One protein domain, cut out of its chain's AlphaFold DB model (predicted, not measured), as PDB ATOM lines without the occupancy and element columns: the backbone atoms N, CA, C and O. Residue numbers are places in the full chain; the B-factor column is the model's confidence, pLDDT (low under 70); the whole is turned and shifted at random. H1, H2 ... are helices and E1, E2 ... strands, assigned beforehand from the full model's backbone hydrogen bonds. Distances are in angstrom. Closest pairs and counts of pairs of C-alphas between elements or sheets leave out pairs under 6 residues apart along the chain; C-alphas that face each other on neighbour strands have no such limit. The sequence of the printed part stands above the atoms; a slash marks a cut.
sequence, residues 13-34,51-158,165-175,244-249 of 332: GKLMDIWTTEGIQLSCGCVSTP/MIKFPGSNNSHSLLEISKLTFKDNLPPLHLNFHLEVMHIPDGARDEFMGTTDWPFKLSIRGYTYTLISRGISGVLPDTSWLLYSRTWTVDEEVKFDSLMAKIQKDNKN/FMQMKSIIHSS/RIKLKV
ATOM      1  N   GLY A  13     188.340 457.234 405.366       82.81
ATOM      2  CA  GLY A  13     187.519 458.404 405.704       82.81
ATOM      3  C   GLY A  13     188.114 459.204 406.867       82.81
ATOM      4  O   GLY A  13     188.405 460.390 406.722       82.81
ATOM      5  N   LYS A  14     188.428 458.519 407.973       82.31
ATOM      6  CA  LYS A  14     189.044 459.141 409.156       82.31
ATOM      7  C   LYS A  14     190.429 459.702 408.851       82.31
ATOM      8  O   LYS A  14     190.782 460.774 409.334       82.31
ATOM      9  N   LEU A  15     191.210 459.003 408.025       84.88
ATOM     10  CA  LEU A  15     192.520 459.491 407.597       84.88
ATOM     11  C   LEU A  15     192.407 460.825 406.844       84.88
ATOM     12  O   LEU A  15     193.201 461.731 407.096       84.88
ATOM     13  N   MET A  16     191.432 460.963 405.940       86.56
ATOM     14  CA  MET A  16     191.210 462.205 405.189       86.56
ATOM     15  C   MET A  16     190.683 463.329 406.082       86.56
ATOM     16  O   MET A  16     191.115 464.477 405.931       86.56
ATOM     17  N   ASP A  17     189.828 463.010 407.051       85.62
ATOM     18  CA  ASP A  17     189.367 463.976 408.051       85.62
ATOM     19  C   ASP A  17     190.547 464.525 408.856       85.62
ATOM     20  O   ASP A  17     190.747 465.740 408.901       85.62
ATOM     21  N   ILE A  18     191.409 463.657 409.396       85.25
ATOM     22  CA  ILE A  18     192.616 464.073 410.131       85.25
ATOM     23  C   ILE A  18     193.544 464.884 409.225       85.25
ATOM     24  O   ILE A  18     194.017 465.947 409.621       85.25
ATOM     25  N   TRP A  19     193.784 464.443 407.986       86.31
ATOM     26  CA  TRP A  19     194.694 465.141 407.071       86.31
ATOM     27  C   TRP A  19     194.227 466.553 406.712       86.31
ATOM     28  O   TRP A  19     195.050 467.446 406.490       86.31
ATOM     29  N   THR A  20     192.916 466.774 406.657       85.62
ATOM     30  CA  THR A  20     192.337 468.078 406.316       85.62
ATOM     31  C   THR A  20     192.114 468.994 407.516       85.62
ATOM     32  O   THR A  20     192.049 470.210 407.327       85.62
ATOM     33  N   THR A  21     192.024 468.450 408.729       84.38
ATOM     34  CA  THR A  21     191.736 469.208 409.956       84.38
ATOM     35  C   THR A  21     193.005 469.450 410.778       84.38
ATOM     36  O   THR A  21     193.630 470.519 410.708       84.38
ATOM     37  N   GLU A  22     193.415 468.446 411.541       83.44
ATOM     38  CA  GLU A  22     194.551 468.472 412.461       83.44
ATOM     39  C   GLU A  22     195.881 468.455 411.706       83.44
ATOM     40  O   GLU A  22     196.832 469.148 412.075       83.44
ATOM     41  N   GLY A  23     195.904 467.774 410.565       81.75
ATOM     42  CA  GLY A  23     197.101 467.459 409.813       81.75
ATOM     43  C   GLY A  23     197.759 466.179 410.305       81.75
ATOM     44  O   GLY A  23     197.583 465.721 411.430       81.75
ATOM     45  N   ILE A  24     198.550 465.588 409.426       80.25
ATOM     46  CA  ILE A  24     199.271 464.357 409.688       80.25
ATOM     47  C   ILE A  24     200.699 464.702 410.080       80.25
ATOM     48  O   ILE A  24     201.439 465.305 409.303       80.25
ATOM     49  N   GLN A  25     201.112 464.244 411.257       73.81
ATOM     50  CA  GLN A  25     202.493 464.355 411.702       73.81
ATOM     51  C   GLN A  25     203.399 463.388 410.927       73.81
ATOM     52  O   GLN A  25     203.268 462.164 411.008       73.81
ATOM     53  N   LEU A  26     204.358 463.953 410.208       70.00
ATOM     54  CA  LEU A  26     205.440 463.258 409.534       70.00
ATOM     55  C   LEU A  26     206.690 463.341 410.415       70.00
ATOM     56  O   LEU A  26     207.188 464.420 410.740       70.00
ATOM     57  N   SER A  27     207.218 462.184 410.810       59.84
ATOM     58  CA  SER A  27     208.534 462.118 411.440       59.84
ATOM     59  C   SER A  27     209.600 462.268 410.357       59.84
ATOM     60  O   SER A  27     209.832 461.338 409.576       59.84
ATOM     61  N   CYS A  28     210.254 463.423 410.296       51.19
ATOM     62  CA  CYS A  28     211.439 463.569 409.466       51.19
ATOM     63  C   CYS A  28     212.573 462.732 410.080       51.19
ATOM     64  O   CYS A  28     212.893 462.876 411.259       51.19
ATOM     65  N   GLY A  29     213.198 461.852 409.290       51.06
ATOM     66  CA  GLY A  29     214.329 461.018 409.728       51.06
ATOM     67  C   GLY A  29     215.606 461.808 410.056       51.06
ATOM     68  O   GLY A  29     216.625 461.216 410.406       51.06
ATOM     69  N   CYS A  30     215.575 463.137 409.943       45.69
ATOM     70  CA  CYS A  30     216.668 464.011 410.335       45.69
ATOM     71  C   CYS A  30     216.737 464.119 411.862       45.69
ATOM     72  O   CYS A  30     216.157 465.010 412.481       45.69
ATOM     73  N   VAL A  31     217.496 463.213 412.475       49.53
ATOM     74  CA  VAL A  31     217.945 463.366 413.858       49.53
ATOM     75  C   VAL A  31     219.131 464.323 413.850       49.53
ATOM     76  O   VAL A  31     220.227 463.970 413.415       49.53
ATOM     77  N   SER A  32     218.924 465.550 414.325       47.88
ATOM     78  CA  SER A  32     220.046 466.445 414.595       47.88
ATOM     79  C   SER A  32     220.724 465.988 415.889       47.88
ATOM     80  O   SER A  32     220.157 466.071 416.978       47.88
ATOM     81  N   THR A  33     221.934 465.436 415.781       49.06
ATOM     82  CA  THR A  33     222.755 465.179 416.965       49.06
ATOM     83  C   THR A  33     223.358 466.511 417.413       49.06
ATOM     84  O   THR A  33     224.029 467.179 416.620       49.06
ATOM     85  N   PRO A  34     223.131 466.958 418.661       49.47
ATOM     86  CA  PRO A  34     223.764 468.174 419.138       49.47
ATOM     87  C   PRO A  34     225.275 467.939 419.220       49.47
ATOM     88  O   PRO A  34     225.771 467.247 420.114       49.47
ATOM     89  N   MET A  51     208.438 475.531 420.823       42.66
ATOM     90  CA  MET A  51     209.202 474.390 421.327       42.66
ATOM     91  C   MET A  51     208.320 473.552 422.254       42.66
ATOM     92  O   MET A  51     208.211 473.853 423.444       42.66
ATOM     93  N   ILE A  52     207.732 472.476 421.733       50.00
ATOM     94  CA  ILE A  52     206.976 471.519 422.550       50.00
ATOM     95  C   ILE A  52     207.968 470.680 423.372       50.00
ATOM     96  O   ILE A  52     208.765 469.913 422.826       50.00
ATOM     97  N   LYS A  53     207.948 470.834 424.701       39.81
ATOM     98  CA  LYS A  53     208.747 470.017 425.629       39.81
ATOM     99  C   LYS A  53     207.940 468.803 426.083       39.81
ATOM    100  O   LYS A  53     206.998 468.953 426.853       39.81
ATOM    101  N   PHE A  54     208.357 467.607 425.678       42.47
ATOM    102  CA  PHE A  54     207.836 466.360 426.242       42.47
ATOM    103  C   PHE A  54     208.663 465.936 427.470       42.47
ATOM    104  O   PHE A  54     209.899 465.937 427.394       42.47
ATOM    105  N   PRO A  55     208.036 465.560 428.600       40.59
ATOM    106  CA  PRO A  55     208.757 465.040 429.756       40.59
ATOM    107  C   PRO A  55     209.312 463.644 429.430       40.59
ATOM    108  O   PRO A  55     208.558 462.687 429.302       40.59
ATOM    109  N   GLY A  56     210.636 463.538 429.267       51.06
ATOM    110  CA  GLY A  56     211.349 462.260 429.094       51.06
ATOM    111  C   GLY A  56     212.173 462.096 427.810       51.06
ATOM    112  O   GLY A  56     212.771 461.044 427.605       51.06
ATOM    113  N   SER A  57     212.248 463.103 426.935       45.91
ATOM    114  CA  SER A  57     213.017 462.992 425.689       45.91
ATOM    115  C   SER A  57     214.512 463.250 425.912       45.91
ATOM    116  O   SER A  57     214.936 464.350 426.263       45.91
ATOM    117  N   ASN A  58     215.317 462.214 425.663       48.53
ATOM    118  CA  ASN A  58     216.746 462.333 425.372       48.53
ATOM    119  C   ASN A  58     216.957 463.402 424.284       48.53
ATOM    120  O   ASN A  58     216.141 463.487 423.376       48.53
ATOM    121  N   ASN A  59     218.048 464.174 424.377       46.34
ATOM    122  CA  ASN A  59     218.391 465.415 423.645       46.34
ATOM    123  C   ASN A  59     218.401 465.387 422.088       46.34
ATOM    124  O   ASN A  59     219.158 466.130 421.461       46.34
ATOM    125  N   SER A  60     217.621 464.537 421.432       52.19
ATOM    126  CA  SER A  60     217.363 464.582 419.999       52.19
ATOM    127  C   SER A  60     216.191 465.520 419.721       52.19
ATOM    128  O   SER A  60     215.039 465.180 419.983       52.19
ATOM    129  N   HIS A  61     216.481 466.687 419.155       54.97
ATOM    130  CA  HIS A  61     215.456 467.523 418.541       54.97
ATOM    131  C   HIS A  61     215.087 466.897 417.189       54.97
ATOM    132  O   HIS A  61     215.878 466.946 416.241       54.97
ATOM    133  N   SER A  62     213.923 466.252 417.114       57.16
ATOM    134  CA  SER A  62     213.327 465.827 415.849       57.16
ATOM    135  C   SER A  62     212.532 466.985 415.255       57.16
ATOM    136  O   SER A  62     211.755 467.645 415.944       57.16
ATOM    137  N   LEU A  63     212.731 467.245 413.963       58.56
ATOM    138  CA  LEU A  63     211.835 468.125 413.226       58.56
ATOM    139  C   LEU A  63     210.539 467.358 412.969       58.56
ATOM    140  O   LEU A  63     210.531 466.331 412.285       58.56
ATOM    141  N   LEU A  64     209.462 467.848 413.573       65.75
ATOM    142  CA  LEU A  64     208.114 467.367 413.331       65.75
ATOM    143  C   LEU A  64     207.505 468.240 412.242       65.75
ATOM    144  O   LEU A  64     207.347 469.443 412.426       65.75
ATOM    145  N   GLU A  65     207.189 467.633 411.107       76.25
ATOM    146  CA  GLU A  65     206.467 468.304 410.033       76.25
ATOM    147  C   GLU A  65     205.007 467.864 410.095       76.25
ATOM    148  O   GLU A  65     204.724 466.670 410.151       76.25
ATOM    149  N   ILE A  66     204.070 468.810 410.110       79.12
ATOM    150  CA  ILE A  66     202.638 468.504 410.037       79.12
ATOM    151  C   ILE A  66     202.188 468.760 408.601       79.12
ATOM    152  O   ILE A  66     202.145 469.901 408.145       79.12
ATOM    153  N   SER A  67     201.842 467.694 407.886       82.88
ATOM    154  CA  SER A  67     201.269 467.779 406.546       82.88
ATOM    155  C   SER A  67     199.769 468.032 406.635       82.88
ATOM    156  O   SER A  67     199.048 467.250 407.251       82.88
ATOM    157  N   LYS A  68     199.281 469.090 405.982       84.31
ATOM    158  CA  LYS A  68     197.846 469.365 405.839       84.31
ATOM    159  C   LYS A  68     197.427 469.311 404.381       84.31
ATOM    160  O   LYS A  68     198.102 469.866 403.516       84.31
ATOM    161  N   LEU A  69     196.292 468.670 404.116       84.94
ATOM    162  CA  LEU A  69     195.694 468.658 402.791       84.94
ATOM    163  C   LEU A  69     194.870 469.931 402.575       84.94
ATOM    164  O   LEU A  69     193.825 470.141 403.194       84.94
ATOM    165  N   THR A  70     195.326 470.777 401.655       82.25
ATOM    166  CA  THR A  70     194.635 472.009 401.264       82.25
ATOM    167  C   THR A  70     194.480 472.095 399.755       82.25
ATOM    168  O   THR A  70     195.363 471.669 399.012       82.25
ATOM    169  N   PHE A  71     193.387 472.703 399.301       83.50
ATOM    170  CA  PHE A  71     193.187 473.015 397.890       83.50
ATOM    171  C   PHE A  71     193.581 474.461 397.593       83.50
ATOM    172  O   PHE A  71     193.454 475.332 398.456       83.50
ATOM    173  N   LYS A  72     194.045 474.713 396.365       80.56
ATOM    174  CA  LYS A  72     194.273 476.080 395.885       80.56
ATOM    175  C   LYS A  72     192.941 476.831 395.861       80.56
ATOM    176  O   LYS A  72     191.913 476.244 395.538       80.56
ATOM    177  N   ASP A  73     192.966 478.092 396.280       79.62
ATOM    178  CA  ASP A  73     191.801 478.991 396.320       79.62
ATOM    179  C   ASP A  73     190.613 478.474 397.155       79.62
ATOM    180  O   ASP A  73     189.493 478.957 397.027       79.62
ATOM    181  N   ASN A  74     190.854 477.479 398.022       70.88
ATOM    182  CA  ASN A  74     189.830 476.705 398.733       70.88
ATOM    183  C   ASN A  74     188.791 476.025 397.822       70.88
ATOM    184  O   ASN A  74     187.772 475.550 398.321       70.88
ATOM    185  N   LEU A  75     189.050 475.926 396.515       78.75
ATOM    186  CA  LEU A  75     188.147 475.264 395.585       78.75
ATOM    187  C   LEU A  75     188.499 473.778 395.465       78.75
ATOM    188  O   LEU A  75     189.648 473.433 395.178       78.75
ATOM    189  N   PRO A  76     187.526 472.875 395.657       83.75
ATOM    190  CA  PRO A  76     187.751 471.446 395.532       83.75
ATOM    191  C   PRO A  76     188.045 471.097 394.068       83.75
ATOM    192  O   PRO A  76     187.271 471.463 393.172       83.75
ATOM    193  N   PRO A  77     189.121 470.348 393.787       88.69
ATOM    194  CA  PRO A  77     189.341 469.835 392.447       88.69
ATOM    195  C   PRO A  77     188.184 468.926 392.039       88.69
ATOM    196  O   PRO A  77     187.602 468.229 392.874       88.69
ATOM    197  N   LEU A  78     187.872 468.919 390.742       87.88
ATOM    198  CA  LEU A  78     186.816 468.075 390.185       87.88
ATOM    199  C   LEU A  78     187.075 466.592 390.483       87.88
ATOM    200  O   LEU A  78     186.174 465.873 390.912       87.88
ATOM    201  N   HIS A  79     188.330 466.174 390.308       88.94
ATOM    202  CA  HIS A  79     188.770 464.797 390.460       88.94
ATOM    203  C   HIS A  79     189.913 464.670 391.466       88.94
ATOM    204  O   HIS A  79     190.858 465.464 391.460       88.94
ATOM    205  N   LEU A  80     189.858 463.615 392.273       88.81
ATOM    206  CA  LEU A  80     190.940 463.182 393.148       88.81
ATOM    207  C   LEU A  80     191.448 461.831 392.659       88.81
ATOM    208  O   LEU A  80     190.673 460.880 392.555       88.81
ATOM    209  N   ASN A  81     192.748 461.764 392.372       86.44
ATOM    210  CA  ASN A  81     193.422 460.528 391.997       86.44
ATOM    211  C   ASN A  81     194.315 460.081 393.148       86.44
ATOM    212  O   ASN A  81     195.314 460.738 393.470       86.44
ATOM    213  N   PHE A  82     193.953 458.962 393.762       84.50
ATOM    214  CA  PHE A  82     194.767 458.320 394.782       84.50
ATOM    215  C   PHE A  82     195.636 457.273 394.113       84.50
ATOM    216  O   PHE A  82     195.120 456.331 393.523       84.50
ATOM    217  N   HIS A  83     196.950 457.445 394.216       79.69
ATOM    218  CA  HIS A  83     197.920 456.444 393.803       79.69
ATOM    219  C   HIS A  83     198.433 455.722 395.039       79.69
ATOM    220  O   HIS A  83     199.020 456.337 395.940       79.69
ATOM    221  N   LEU A  84     198.213 454.416 395.069       76.31
ATOM    222  CA  LEU A  84     198.699 453.544 396.123       76.31
ATOM    223  C   LEU A  84     199.932 452.826 395.598       76.31
ATOM    224  O   LEU A  84     199.880 452.103 394.604       76.31
ATOM    225  N   GLU A  85     201.057 453.067 396.259       73.06
ATOM    226  CA  GLU A  85     202.318 452.418 395.936       73.06
ATOM    227  C   GLU A  85     202.460 451.183 396.828       73.06
ATOM    228  O   GLU A  85     202.753 451.287 398.023       73.06
ATOM    229  N   VAL A  86     202.209 450.011 396.241       69.50
ATOM    230  CA  VAL A  86     202.081 448.729 396.956       69.50
ATOM    231  C   VAL A  86     203.379 447.904 396.881       69.50
ATOM    232  O   VAL A  86     203.453 446.786 397.378       69.50
ATOM    233  N   MET A  87     204.461 448.482 396.346       64.81
ATOM    234  CA  MET A  87     205.750 447.813 396.100       64.81
ATOM    235  C   MET A  87     206.373 447.123 397.325       64.81
ATOM    236  O   MET A  87     207.205 446.232 397.188       64.81
ATOM    237  N   HIS A  88     206.027 447.553 398.540       68.00
ATOM    238  CA  HIS A  88     206.561 446.978 399.778       68.00
ATOM    239  C   HIS A  88     205.703 445.852 400.363       68.00
ATOM    240  O   HIS A  88     206.106 445.257 401.363       68.00
ATOM    241  N   ILE A  89     204.548 445.565 399.761       69.06
ATOM    242  CA  ILE A  89     203.684 444.450 400.142       69.06
ATOM    243  C   ILE A  89     204.053 443.241 399.265       69.06
ATOM    244  O   ILE A  89     204.171 443.410 398.047       69.06
ATOM    245  N   PRO A  90     204.257 442.043 399.842       74.00
ATOM    246  CA  PRO A  90     204.552 440.828 399.081       74.00
ATOM    247  C   PRO A  90     203.440 440.462 398.091       74.00
ATOM    248  O   PRO A  90     202.260 440.629 398.408       74.00
ATOM    249  N   ASP A  91     203.817 439.908 396.937       62.31
ATOM    250  CA  ASP A  91     202.892 439.328 395.956       62.31
ATOM    251  C   ASP A  91     202.029 438.246 396.630       62.31
ATOM    252  O   ASP A  91     202.550 437.268 397.160       62.31
ATOM    253  N   GLY A  92     200.713 438.470 396.697       68.31
ATOM    254  CA  GLY A  92     199.747 437.641 397.436       68.31
ATOM    255  C   GLY A  92     199.045 438.367 398.589       68.31
ATOM    256  O   GLY A  92     197.843 438.217 398.757       68.31
ATOM    257  N   ALA A  93     199.744 439.243 399.317       70.88
ATOM    258  CA  ALA A  93     199.136 440.067 400.375       70.88
ATOM    259  C   ALA A  93     198.561 441.395 399.841       70.88
ATOM    260  O   ALA A  93     197.945 442.163 400.577       70.88
ATOM    261  N   ARG A  94     198.786 441.698 398.556       72.62
ATOM    262  CA  ARG A  94     198.364 442.952 397.911       72.62
ATOM    263  C   ARG A  94     196.866 443.006 397.681       72.62
ATOM    264  O   ARG A  94     196.247 444.008 398.019       72.62
ATOM    265  N   ASP A  95     196.299 441.931 397.143       70.75
ATOM    266  CA  ASP A  95     194.861 441.837 396.890       70.75
ATOM    267  C   ASP A  95     194.086 441.820 398.206       70.75
ATOM    268  O   ASP A  95     193.070 442.499 398.328       70.75
ATOM    269  N   GLU A  96     194.619 441.138 399.222       74.94
ATOM    270  CA  GLU A  96     194.087 441.178 400.584       74.94
ATOM    271  C   GLU A  96     194.166 442.590 401.172       74.94
ATOM    272  O   GLU A  96     193.167 443.107 401.661       74.94
ATOM    273  N   PHE A  97     195.311 443.272 401.069       74.38
ATOM    274  CA  PHE A  97     195.449 444.659 401.518       74.38
ATOM    275  C   PHE A  97     194.458 445.594 400.810       74.38
ATOM    276  O   PHE A  97     193.787 446.402 401.450       74.38
ATOM    277  N   MET A  98     194.320 445.470 399.490       71.25
ATOM    278  CA  MET A  98     193.387 446.274 398.699       71.25
ATOM    279  C   MET A  98     191.924 445.943 399.004       71.25
ATOM    280  O   MET A  98     191.093 446.847 398.997       71.25
ATOM    281  N   GLY A  99     191.611 444.674 399.269       68.75
ATOM    282  CA  GLY A  99     190.271 444.205 399.616       68.75
ATOM    283  C   GLY A  99     189.859 444.534 401.051       68.75
ATOM    284  O   GLY A  99     188.675 444.731 401.307       68.75
ATOM    285  N   THR A 100     190.820 444.626 401.973       72.88
ATOM    286  CA  THR A 100     190.594 444.971 403.389       72.88
ATOM    287  C   THR A 100     190.664 446.471 403.664       72.88
ATOM    288  O   THR A 100     190.162 446.923 404.692       72.88
ATOM    289  N   THR A 101     191.263 447.259 402.765       76.81
ATOM    290  CA  THR A 101     191.237 448.720 402.868       76.81
ATOM    291  C   THR A 101     189.838 449.230 402.529       76.81
ATOM    292  O   THR A 101     189.365 449.058 401.404       76.81
ATOM    293  N   ASP A 102     189.195 449.899 403.486       79.38
ATOM    294  CA  ASP A 102     187.870 450.478 403.295       79.38
ATOM    295  C   ASP A 102     187.971 451.777 402.484       79.38
ATOM    296  O   ASP A 102     188.408 452.826 402.971       79.38
ATOM    297  N   TRP A 103     187.589 451.689 401.211       84.50
ATOM    298  CA  TRP A 103     187.442 452.830 400.312       84.50
ATOM    299  C   TRP A 103     185.959 453.182 400.198       84.50
ATOM    300  O   TRP A 103     185.238 452.530 399.436       84.50
ATOM    301  N   PRO A 104     185.485 454.203 400.931       86.88
ATOM    302  CA  PRO A 104     184.062 454.469 401.027       86.88
ATOM    303  C   PRO A 104     183.505 454.994 399.702       86.88
ATOM    304  O   PRO A 104     184.124 455.813 399.026       86.88
ATOM    305  N   PHE A 105     182.286 454.581 399.345       87.62
ATOM    306  CA  PHE A 105     181.639 455.040 398.111       87.62
ATOM    307  C   PHE A 105     181.489 456.568 398.045       87.62
ATOM    308  O   PHE A 105     181.641 457.158 396.972       87.62
ATOM    309  N   LYS A 106     181.235 457.217 399.191       89.81
ATOM    310  CA  LYS A 106     181.363 458.669 399.322       89.81
ATOM    311  C   LYS A 106     182.468 459.023 400.303       89.81
ATOM    312  O   LYS A 106     182.555 458.464 401.391       89.81
ATOM    313  N   LEU A 107     183.269 460.004 399.918       89.56
ATOM    314  CA  LEU A 107     184.372 460.526 400.707       89.56
ATOM    315  C   LEU A 107     184.158 462.020 400.937       89.56
ATOM    316  O   LEU A 107     184.055 462.792 399.983       89.56
ATOM    317  N   SER A 108     184.081 462.429 402.199       88.19
ATOM    318  CA  SER A 108     183.963 463.836 402.573       88.19
ATOM    319  C   SER A 108     185.352 464.432 402.772       88.19
ATOM    320  O   SER A 108     186.149 463.918 403.545       88.19
ATOM    321  N   ILE A 109     185.661 465.516 402.060       87.38
ATOM    322  CA  ILE A 109     186.935 466.233 402.185       87.38
ATOM    323  C   ILE A 109     186.635 467.725 402.268       87.38
ATOM    324  O   ILE A 109     186.140 468.319 401.310       87.38
ATOM    325  N   ARG A 110     186.925 468.342 403.420       83.06
ATOM    326  CA  ARG A 110     186.680 469.777 403.683       83.06
ATOM    327  C   ARG A 110     185.248 470.236 403.358       83.06
ATOM    328  O   ARG A 110     185.051 471.315 402.811       83.06
ATOM    329  N   GLY A 111     184.256 469.404 403.677       83.50
ATOM    330  CA  GLY A 111     182.836 469.687 403.426       83.50
ATOM    331  C   GLY A 111     182.350 469.359 402.011       83.50
ATOM    332  O   GLY A 111     181.151 469.429 401.754       83.50
ATOM    333  N   TYR A 112     183.238 468.942 401.105       87.25
ATOM    334  CA  TYR A 112     182.858 468.476 399.774       87.25
ATOM    335  C   TYR A 112     182.712 466.966 399.750       87.25
ATOM    336  O   TYR A 112     183.573 466.240 400.242       87.25
ATOM    337  N   THR A 113     181.622 466.498 399.149       89.69
ATOM    338  CA  THR A 113     181.369 465.069 398.980       89.69
ATOM    339  C   THR A 113     181.861 464.623 397.615       89.69
ATOM    340  O   THR A 113     181.432 465.132 396.579       89.69
ATOM    341  N   TYR A 114     182.750 463.643 397.628       91.25
ATOM    342  CA  TYR A 114     183.262 462.978 396.450       91.25
ATOM    343  C   TYR A 114     182.659 461.588 396.323       91.25
ATOM    344  O   TYR A 114     182.478 460.902 397.321       91.25
ATOM    345  N   THR A 115     182.394 461.161 395.095       91.75
ATOM    346  CA  THR A 115     181.887 459.824 394.772       91.75
ATOM    347  C   THR A 115     182.990 458.996 394.144       91.75
ATOM    348  O   THR A 115     183.675 459.484 393.243       91.75
ATOM    349  N   LEU A 116     183.155 457.757 394.602       89.94
ATOM    350  CA  LEU A 116     184.056 456.796 393.984       89.94
ATOM    351  C   LEU A 116     183.528 456.429 392.592       89.94
ATOM    352  O   LEU A 116     182.427 455.903 392.455       89.94
ATOM    353  N   ILE A 117     184.321 456.721 391.565       85.62
ATOM    354  CA  ILE A 117     183.970 456.483 390.160       85.62
ATOM    355  C   ILE A 117     184.564 455.179 389.667       85.62
ATOM    356  O   ILE A 117     183.910 454.397 388.983       85.62
ATOM    357  N   SER A 118     185.831 454.958 389.991       82.38
ATOM    358  CA  SER A 118     186.548 453.782 389.540       82.38
ATOM    359  C   SER A 118     187.675 453.452 390.497       82.38
ATOM    360  O   SER A 118     188.317 454.326 391.086       82.38
ATOM    361  N   ARG A 119     187.919 452.152 390.617       80.31
ATOM    362  CA  ARG A 119     189.043 451.563 391.330       80.31
ATOM    363  C   ARG A 119     189.673 450.524 390.419       80.31
ATOM    364  O   ARG A 119     188.950 449.785 389.752       80.31
ATOM    365  N   GLY A 120     190.994 450.473 390.378       68.81
ATOM    366  CA  GLY A 120     191.687 449.509 389.537       68.81
ATOM    367  C   GLY A 120     193.100 449.222 390.010       68.81
ATOM    368  O   GLY A 120     193.780 450.082 390.572       68.81
ATOM    369  N   ILE A 121     193.543 447.999 389.734       61.09
ATOM    370  CA  ILE A 121     194.951 447.613 389.749       61.09
ATOM    371  C   ILE A 121     195.415 447.758 388.302       61.09
ATOM    372  O   ILE A 121     195.132 446.908 387.463       61.09
ATOM    373  N   SER A 122     195.991 448.908 387.958       55.31
ATOM    374  CA  SER A 122     196.488 449.150 386.604       55.31
ATOM    375  C   SER A 122     197.428 450.349 386.583       55.31
ATOM    376  O   SER A 122     197.125 451.405 387.136       55.31
ATOM    377  N   GLY A 123     198.575 450.195 385.931       53.31
ATOM    378  CA  GLY A 123     199.596 451.223 385.811       53.31
ATOM    379  C   GLY A 123     200.836 450.683 385.105       53.31
ATOM    380  O   GLY A 123     200.959 449.485 384.877       53.31
ATOM    381  N   VAL A 124     201.770 451.579 384.765       52.78
ATOM    382  CA  VAL A 124     203.060 451.216 384.136       52.78
ATOM    383  C   VAL A 124     203.891 450.296 385.044       52.78
ATOM    384  O   VAL A 124     204.716 449.525 384.563       52.78
ATOM    385  N   LEU A 125     203.652 450.360 386.357       57.69
ATOM    386  CA  LEU A 125     204.215 449.453 387.347       57.69
ATOM    387  C   LEU A 125     203.122 448.470 387.804       57.69
ATOM    388  O   LEU A 125     202.057 448.944 388.212       57.69
ATOM    389  N   PRO A 126     203.390 447.148 387.808       59.16
ATOM    390  CA  PRO A 126     202.448 446.112 388.262       59.16
ATOM    391  C   PRO A 126     201.887 446.342 389.679       59.16
ATOM    392  O   PRO A 126     200.825 445.834 390.022       59.16
ATOM    393  N   ASP A 127     202.565 447.177 390.471       62.59
ATOM    394  CA  ASP A 127     202.331 447.366 391.904       62.59
ATOM    395  C   ASP A 127     201.637 448.702 392.227       62.59
ATOM    396  O   ASP A 127     201.736 449.216 393.348       62.59
ATOM    397  N   THR A 128     201.008 449.327 391.227       65.06
ATOM    398  CA  THR A 128     200.292 450.599 391.392       65.06
ATOM    399  C   THR A 128     198.799 450.385 391.226       65.06
ATOM    400  O   THR A 128     198.321 450.055 390.140       65.06
ATOM    401  N   SER A 129     198.048 450.630 392.295       66.81
ATOM    402  CA  SER A 129     196.599 450.776 392.206       66.81
ATOM    403  C   SER A 129     196.213 452.249 392.210       66.81
ATOM    404  O   SER A 129     196.922 453.118 392.736       66.81
ATOM    405  N   TRP A 130     195.093 452.538 391.556       77.94
ATOM    406  CA  TRP A 130     194.554 453.881 391.440       77.94
ATOM    407  C   TRP A 130     193.076 453.898 391.809       77.94
ATOM    408  O   TRP A 130     192.322 452.962 391.519       77.94
ATOM    409  N   LEU A 131     192.667 454.986 392.451       84.88
ATOM    410  CA  LEU A 131     191.266 455.298 392.690       84.88
ATOM    411  C   LEU A 131     190.960 456.690 392.169       84.88
ATOM    412  O   LEU A 131     191.724 457.629 392.410       84.88
ATOM    413  N   LEU A 132     189.820 456.811 391.498       88.38
ATOM    414  CA  LEU A 132     189.284 458.073 391.019       88.38
ATOM    415  C   LEU A 132     188.012 458.408 391.786       88.38
ATOM    416  O   LEU A 132     187.011 457.694 391.718       88.38
ATOM    417  N   TYR A 133     188.055 459.544 392.460       90.81
ATOM    418  CA  TYR A 133     186.904 460.167 393.090       90.81
ATOM    419  C   TYR A 133     186.531 461.432 392.323       90.81
ATOM    420  O   TYR A 133     187.409 462.197 391.927       90.81
ATOM    421  N   SER A 134     185.237 461.684 392.137       90.56
ATOM    422  CA  SER A 134     184.730 462.916 391.522       90.56
ATOM    423  C   SER A 134     183.730 463.600 392.438       90.56
ATOM    424  O   SER A 134     182.840 462.940 392.977       90.56
ATOM    425  N   ARG A 135     183.837 464.923 392.593       90.75
ATOM    426  CA  ARG A 135     182.737 465.700 393.180       90.75
ATOM    427  C   ARG A 135     181.562 465.761 392.204       90.75
ATOM    428  O   ARG A 135     181.713 465.441 391.020       90.75
ATOM    429  N   THR A 136     180.413 466.202 392.705       88.00
ATOM    430  CA  THR A 136     179.261 466.544 391.867       88.00
ATOM    431  C   THR A 136     179.638 467.606 390.844       88.00
ATOM    432  O   THR A 136     180.422 468.517 391.139       88.00
ATOM    433  N   TRP A 137     179.100 467.466 389.637       88.12
ATOM    434  CA  TRP A 137     179.299 468.428 388.563       88.12
ATOM    435  C   TRP A 137     178.478 469.685 388.818       88.12
ATOM    436  O   TRP A 137     177.397 469.632 389.404       88.12
ATOM    437  N   THR A 138     179.011 470.832 388.412       88.38
ATOM    438  CA  THR A 138     178.206 472.050 388.306       88.38
ATOM    439  C   THR A 138     177.345 471.984 387.049       88.38
ATOM    440  O   THR A 138     177.671 471.264 386.109       88.38
ATOM    441  N   VAL A 139     176.275 472.782 386.994       89.81
ATOM    442  CA  VAL A 139     175.392 472.857 385.814       89.81
ATOM    443  C   VAL A 139     176.194 473.140 384.533       89.81
ATOM    444  O   VAL A 139     175.985 472.491 383.513       89.81
ATOM    445  N   ASP A 140     177.182 474.035 384.598       92.31
ATOM    446  CA  ASP A 140     178.041 474.357 383.454       92.31
ATOM    447  C   ASP A 140     178.931 473.180 383.021       92.31
ATOM    448  O   ASP A 140     179.208 473.001 381.833       92.31
ATOM    449  N   GLU A 141     179.423 472.388 383.977       90.62
ATOM    450  CA  GLU A 141     180.211 471.182 383.703       90.62
ATOM    451  C   GLU A 141     179.343 470.087 383.081       90.62
ATOM    452  O   GLU A 141     179.798 469.411 382.157       90.62
ATOM    453  N   GLU A 142     178.087 469.953 383.517       89.81
ATOM    454  CA  GLU A 142     177.134 469.025 382.907       89.81
ATOM    455  C   GLU A 142     176.846 469.378 381.452       89.81
ATOM    456  O   GLU A 142     176.945 468.516 380.584       89.81
ATOM    457  N   VAL A 143     176.559 470.650 381.167       92.94
ATOM    458  CA  VAL A 143     176.291 471.112 379.796       92.94
ATOM    459  C   VAL A 143     177.495 470.844 378.888       92.94
ATOM    460  O   VAL A 143     177.338 470.412 377.743       92.94
ATOM    461  N   LYS A 144     178.717 471.043 379.399       91.75
ATOM    462  CA  LYS A 144     179.949 470.695 378.672       91.75
ATOM    463  C   LYS A 144     180.058 469.193 378.428       91.75
ATOM    464  O   LYS A 144     180.409 468.795 377.319       91.75
ATOM    465  N   PHE A 145     179.765 468.369 379.430       90.75
ATOM    466  CA  PHE A 145     179.792 466.915 379.290       90.75
ATOM    467  C   PHE A 145     178.783 466.433 378.242       90.75
ATOM    468  O   PHE A 145     179.158 465.692 377.335       90.75
ATOM    469  N   ASP A 146     177.544 466.918 378.297       91.62
ATOM    470  CA  ASP A 146     176.484 466.551 377.354       91.62
ATOM    471  C   ASP A 146     176.860 466.958 375.917       91.62
ATOM    472  O   ASP A 146     176.703 466.176 374.974       91.62
ATOM    473  N   SER A 147     177.475 468.135 375.744       93.56
ATOM    474  CA  SER A 147     178.017 468.565 374.450       93.56
ATOM    475  C   SER A 147     179.144 467.658 373.940       93.56
ATOM    476  O   SER A 147     179.227 467.419 372.732       93.56
ATOM    477  N   LEU A 148     180.028 467.173 374.815       91.25
ATOM    478  CA  LEU A 148     181.110 466.258 374.436       91.25
ATOM    479  C   LEU A 148     180.570 464.872 374.079       91.25
ATOM    480  O   LEU A 148     181.009 464.288 373.090       91.25
ATOM    481  N   MET A 149     179.583 464.371 374.821       90.88
ATOM    482  CA  MET A 149     178.925 463.102 374.516       90.88
ATOM    483  C   MET A 149     178.201 463.150 373.170       90.88
ATOM    484  O   MET A 149     178.374 462.238 372.360       90.88
ATOM    485  N   ALA A 150     177.492 464.241 372.867       91.00
ATOM    486  CA  ALA A 150     176.868 464.438 371.557       91.00
ATOM    487  C   ALA A 150     177.899 464.445 370.415       91.00
ATOM    488  O   ALA A 150     177.643 463.913 369.332       91.00
ATOM    489  N   LYS A 151     179.092 465.006 370.656       91.94
ATOM    490  CA  LYS A 151     180.197 464.969 369.690       91.94
ATOM    491  C   LYS A 151     180.707 463.541 369.467       91.94
ATOM    492  O   LYS A 151     180.816 463.122 368.321       91.94
ATOM    493  N   ILE A 152     180.945 462.780 370.538       89.50
ATOM    494  CA  ILE A 152     181.384 461.375 370.450       89.50
ATOM    495  C   ILE A 152     180.360 460.530 369.680       89.50
ATOM    496  O   ILE A 152     180.738 459.746 368.811       89.50
ATOM    497  N   GLN A 153     179.069 460.715 369.953       88.50
ATOM    498  CA  GLN A 153     177.989 460.017 369.248       88.50
ATOM    499  C   GLN A 153     177.940 460.376 367.760       88.50
ATOM    500  O   GLN A 153     177.768 459.505 366.909       88.50
ATOM    501  N   LYS A 154     178.131 461.656 367.426       90.31
ATOM    502  CA  LYS A 154     178.172 462.124 366.036       90.31
ATOM    503  C   LYS A 154     179.355 461.537 365.264       90.31
ATOM    504  O   LYS A 154     179.191 461.177 364.094       90.31
ATOM    505  N   ASP A 155     180.518 461.470 365.906       90.12
ATOM    506  CA  ASP A 155     181.767 461.012 365.293       90.12
ATOM    507  C   ASP A 155     181.813 459.475 365.178       90.12
ATOM    508  O   ASP A 155     182.439 458.946 364.260       90.12
ATOM    509  N   ASN A 156     181.094 458.750 366.045       87.56
ATOM    510  CA  ASN A 156     181.004 457.290 366.036       87.56
ATOM    511  C   ASN A 156     179.547 456.812 365.904       87.56
ATOM    512  O   ASN A 156     178.870 456.544 366.897       87.56
ATOM    513  N   LYS A 157     179.073 456.708 364.656       84.50
ATOM    514  CA  LYS A 157     177.667 456.409 364.326       84.50
ATOM    515  C   LYS A 157     177.247 454.955 364.570       84.50
ATOM    516  O   LYS A 157     176.055 454.720 364.685       84.50
ATOM    517  N   ASN A 158     178.196 454.018 364.655       83.75
ATOM    518  CA  ASN A 158     177.951 452.589 364.892       83.75
ATOM    519  C   ASN A 158     179.042 452.015 365.819       83.75
ATOM    520  O   ASN A 158     179.923 451.289 365.346       83.75
ATOM    521  N   PHE A 165     181.568 456.389 379.320       81.75
ATOM    522  CA  PHE A 165     181.154 457.408 380.304       81.75
ATOM    523  C   PHE A 165     179.648 457.707 380.406       81.75
ATOM    524  O   PHE A 165     179.269 458.545 381.221       81.75
ATOM    525  N   MET A 166     178.772 457.002 379.682       81.06
ATOM    526  CA  MET A 166     177.312 457.213 379.739       81.06
ATOM    527  C   MET A 166     176.742 457.156 381.164       81.06
ATOM    528  O   MET A 166     175.867 457.938 381.529       81.06
ATOM    529  N   GLN A 167     177.269 456.259 381.998       83.81
ATOM    530  CA  GLN A 167     176.824 456.093 383.382       83.81
ATOM    531  C   GLN A 167     177.455 457.098 384.353       83.81
ATOM    532  O   GLN A 167     177.002 457.205 385.489       83.81
ATOM    533  N   MET A 168     178.468 457.863 383.932       84.00
ATOM    534  CA  MET A 168     179.245 458.746 384.809       84.00
ATOM    535  C   MET A 168     178.355 459.756 385.535       84.00
ATOM    536  O   MET A 168     178.460 459.918 386.751       84.00
ATOM    537  N   LYS A 169     177.427 460.386 384.803       84.38
ATOM    538  CA  LYS A 169     176.473 461.345 385.372       84.38
ATOM    539  C   LYS A 169     175.601 460.682 386.441       84.38
ATOM    540  O   LYS A 169     175.449 461.242 387.521       84.38
ATOM    541  N   SER A 170     175.097 459.475 386.173       85.62
ATOM    542  CA  SER A 170     174.292 458.701 387.126       85.62
ATOM    543  C   SER A 170     175.090 458.323 388.378       85.62
ATOM    544  O   SER A 170     174.634 458.553 389.494       85.62
ATOM    545  N   ILE A 171     176.323 457.833 388.211       86.06
ATOM    546  CA  ILE A 171     177.200 457.442 389.324       86.06
ATOM    547  C   ILE A 171     177.484 458.644 390.226       86.06
ATOM    548  O   ILE A 171     177.310 458.553 391.438       86.06
ATOM    549  N   ILE A 172     177.863 459.794 389.664       86.69
ATOM    550  CA  ILE A 172     178.189 460.998 390.445       86.69
ATOM    551  C   ILE A 172     176.974 461.517 391.224       86.69
ATOM    552  O   ILE A 172     177.110 461.884 392.395       86.69
ATOM    553  N   HIS A 173     175.803 461.532 390.586       81.31
ATOM    554  CA  HIS A 173     174.558 462.023 391.183       81.31
ATOM    555  C   HIS A 173     173.853 460.994 392.065       81.31
ATOM    556  O   HIS A 173     172.911 461.347 392.775       81.31
ATOM    557  N   SER A 174     174.306 459.739 392.062       79.00
ATOM    558  CA  SER A 174     173.739 458.707 392.920       79.00
ATOM    559  C   SER A 174     173.843 459.125 394.390       79.00
ATOM    560  O   SER A 174     174.886 459.577 394.874       79.00
ATOM    561  N   SER A 175     172.737 459.007 395.118       61.03
ATOM    562  CA  SER A 175     172.722 459.139 396.573       61.03
ATOM    563  C   SER A 175     172.980 457.772 397.213       61.03
ATOM    564  O   SER A 175     172.824 456.735 396.567       61.03
ATOM    565  N   ARG A 244     203.001 454.086 401.166       52.56
ATOM    566  CA  ARG A 244     202.971 455.461 400.651       52.56
ATOM    567  C   ARG A 244     201.717 455.671 399.802       52.56
ATOM    568  O   ARG A 244     201.529 454.999 398.795       52.56
ATOM    569  N   ILE A 245     200.890 456.634 400.208       53.75
ATOM    570  CA  ILE A 245     199.737 457.109 399.436       53.75
ATOM    571  C   ILE A 245     200.137 458.451 398.827       53.75
ATOM    572  O   ILE A 245     200.505 459.373 399.556       53.75
ATOM    573  N   LYS A 246     200.104 458.560 397.498       59.78
ATOM    574  CA  LYS A 246     200.351 459.813 396.777       59.78
ATOM    575  C   LYS A 246     199.021 460.338 396.250       59.78
ATOM    576  O   LYS A 246     198.363 459.673 395.455       59.78
ATOM    577  N   LEU A 247     198.641 461.540 396.674       55.31
ATOM    578  CA  LEU A 247     197.490 462.242 396.115       55.31
ATOM    579  C   LEU A 247     197.955 463.116 394.954       55.31
ATOM    580  O   LEU A 247     198.773 464.019 395.146       55.31
ATOM    581  N   LYS A 248     197.421 462.870 393.757       55.50
ATOM    582  CA  LYS A 248     197.623 463.759 392.614       55.50
ATOM    583  C   LYS A 248     196.332 464.514 392.330       55.50
ATOM    584  O   LYS A 248     195.325 463.940 391.921       55.50
ATOM    585  N   VAL A 249     196.381 465.823 392.554       50.00
ATOM    586  CA  VAL A 249     195.328 466.746 392.139       50.00
ATOM    587  C   VAL A 249     195.659 467.203 390.725       50.00
ATOM    588  O   VAL A 249     196.664 467.881 390.510       50.00
TER     589      VAL A 249
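What this domain is: This is residues 13 to 34, 51 to 158, 165 to 175 and 244 to 249 of the 332 residues of an uncharacterized protein of Puccinia triticina (isolate 1-1 / race 1 (BBBD)) (UniProt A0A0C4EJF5). The shape is elongated and in three parts: a two-stranded ribbon, E1 and E2, toward one end, the long helix H3 at the other, and between them a five-stranded sheet curled like part of a barrel. Short H4 packs on the sheet at E5 and E6, while H1 and H2 only graze it. The 147 printed residues have four named helices and seven named strands, in the order H1 E1 E2 E3 H2 E4 E5 E6 H3 H4 E7, and the class is mixed. The larger sheet runs E4, E5, E6, E3, E7, and both sheets are antiparallel. The whole is loose, with a radius of gyration of the C-alphas of 20.6 A and spans of 72 by 40 by 26 A.

How they stand to each other: Begin at H1, residues 13 to 20, which only grazes the larger sheet; its closest C-alphas to E4, residues 106 to 109, are Gly 13 and Leu 107, 6.3 A apart. Next look at E1, residues 24 to 32, and E2, residues 61 to 67, antiparallel neighbours with N 26 and O 65 within hydrogen-bond range at 2.7 A. E1 bends by 62 degrees at residue 29. E3, residues 79 to 85, is apart from E2 and has two antiparallel neighbours: E6, residues 128 to 135, with N 82 to O 131 at 2.9 A, and E7, residues 244 to 249, with N 83 to O 246 at 2.9 A. H2, residues 93 to 100, only grazes this strongly twisted sheet with residues 94 to 98. E4, E5, residues 112 to 121, and E6 form a meander, each strand the antiparallel neighbour of the one before; find N 107 and O 114 at 2.9 A in the hairpin E4 and E5, and N 132 and O 118 at 2.9 A in the hairpin E5 and E6. H3, residues 139 to 155, is not on the sheet. H4, residues 168 to 173, is on it at a height over the sheet of 8.8 A, and its closest C-alphas to E5 are Ile 172 and Thr 115, 5.8 A apart. In H1, H2, H3 and H4 every O i to N i+4 pair is within hydrogen-bond range.

Where its parts are: Find C-alpha 13 at (187.519, 458.404, 405.704), where H1 begins. E1 then covers 21.4 A and E5 26.1 A. H3 runs 24.5 A from C-alpha 139 at (175.392, 472.857, 385.814), and E7 ends at C-alpha 249 at (195.328, 466.746, 392.139).

The domain as a whole: The C-alphas of Gly 56 and Lys 157 are the two farthest apart, 73.2 A. Look for three cuts, with C-alpha gaps of 16.0 A from 34 to 51, 16.5 A from 158 to 165 and 30.7 A from 175 to 244. Of the links printed whole, E2 to E3 is long. Mean pLDDT of the printed part is 75.3, and 46 residues are under 70, among them 27 to 34, 51 to 64 and 244 to 249.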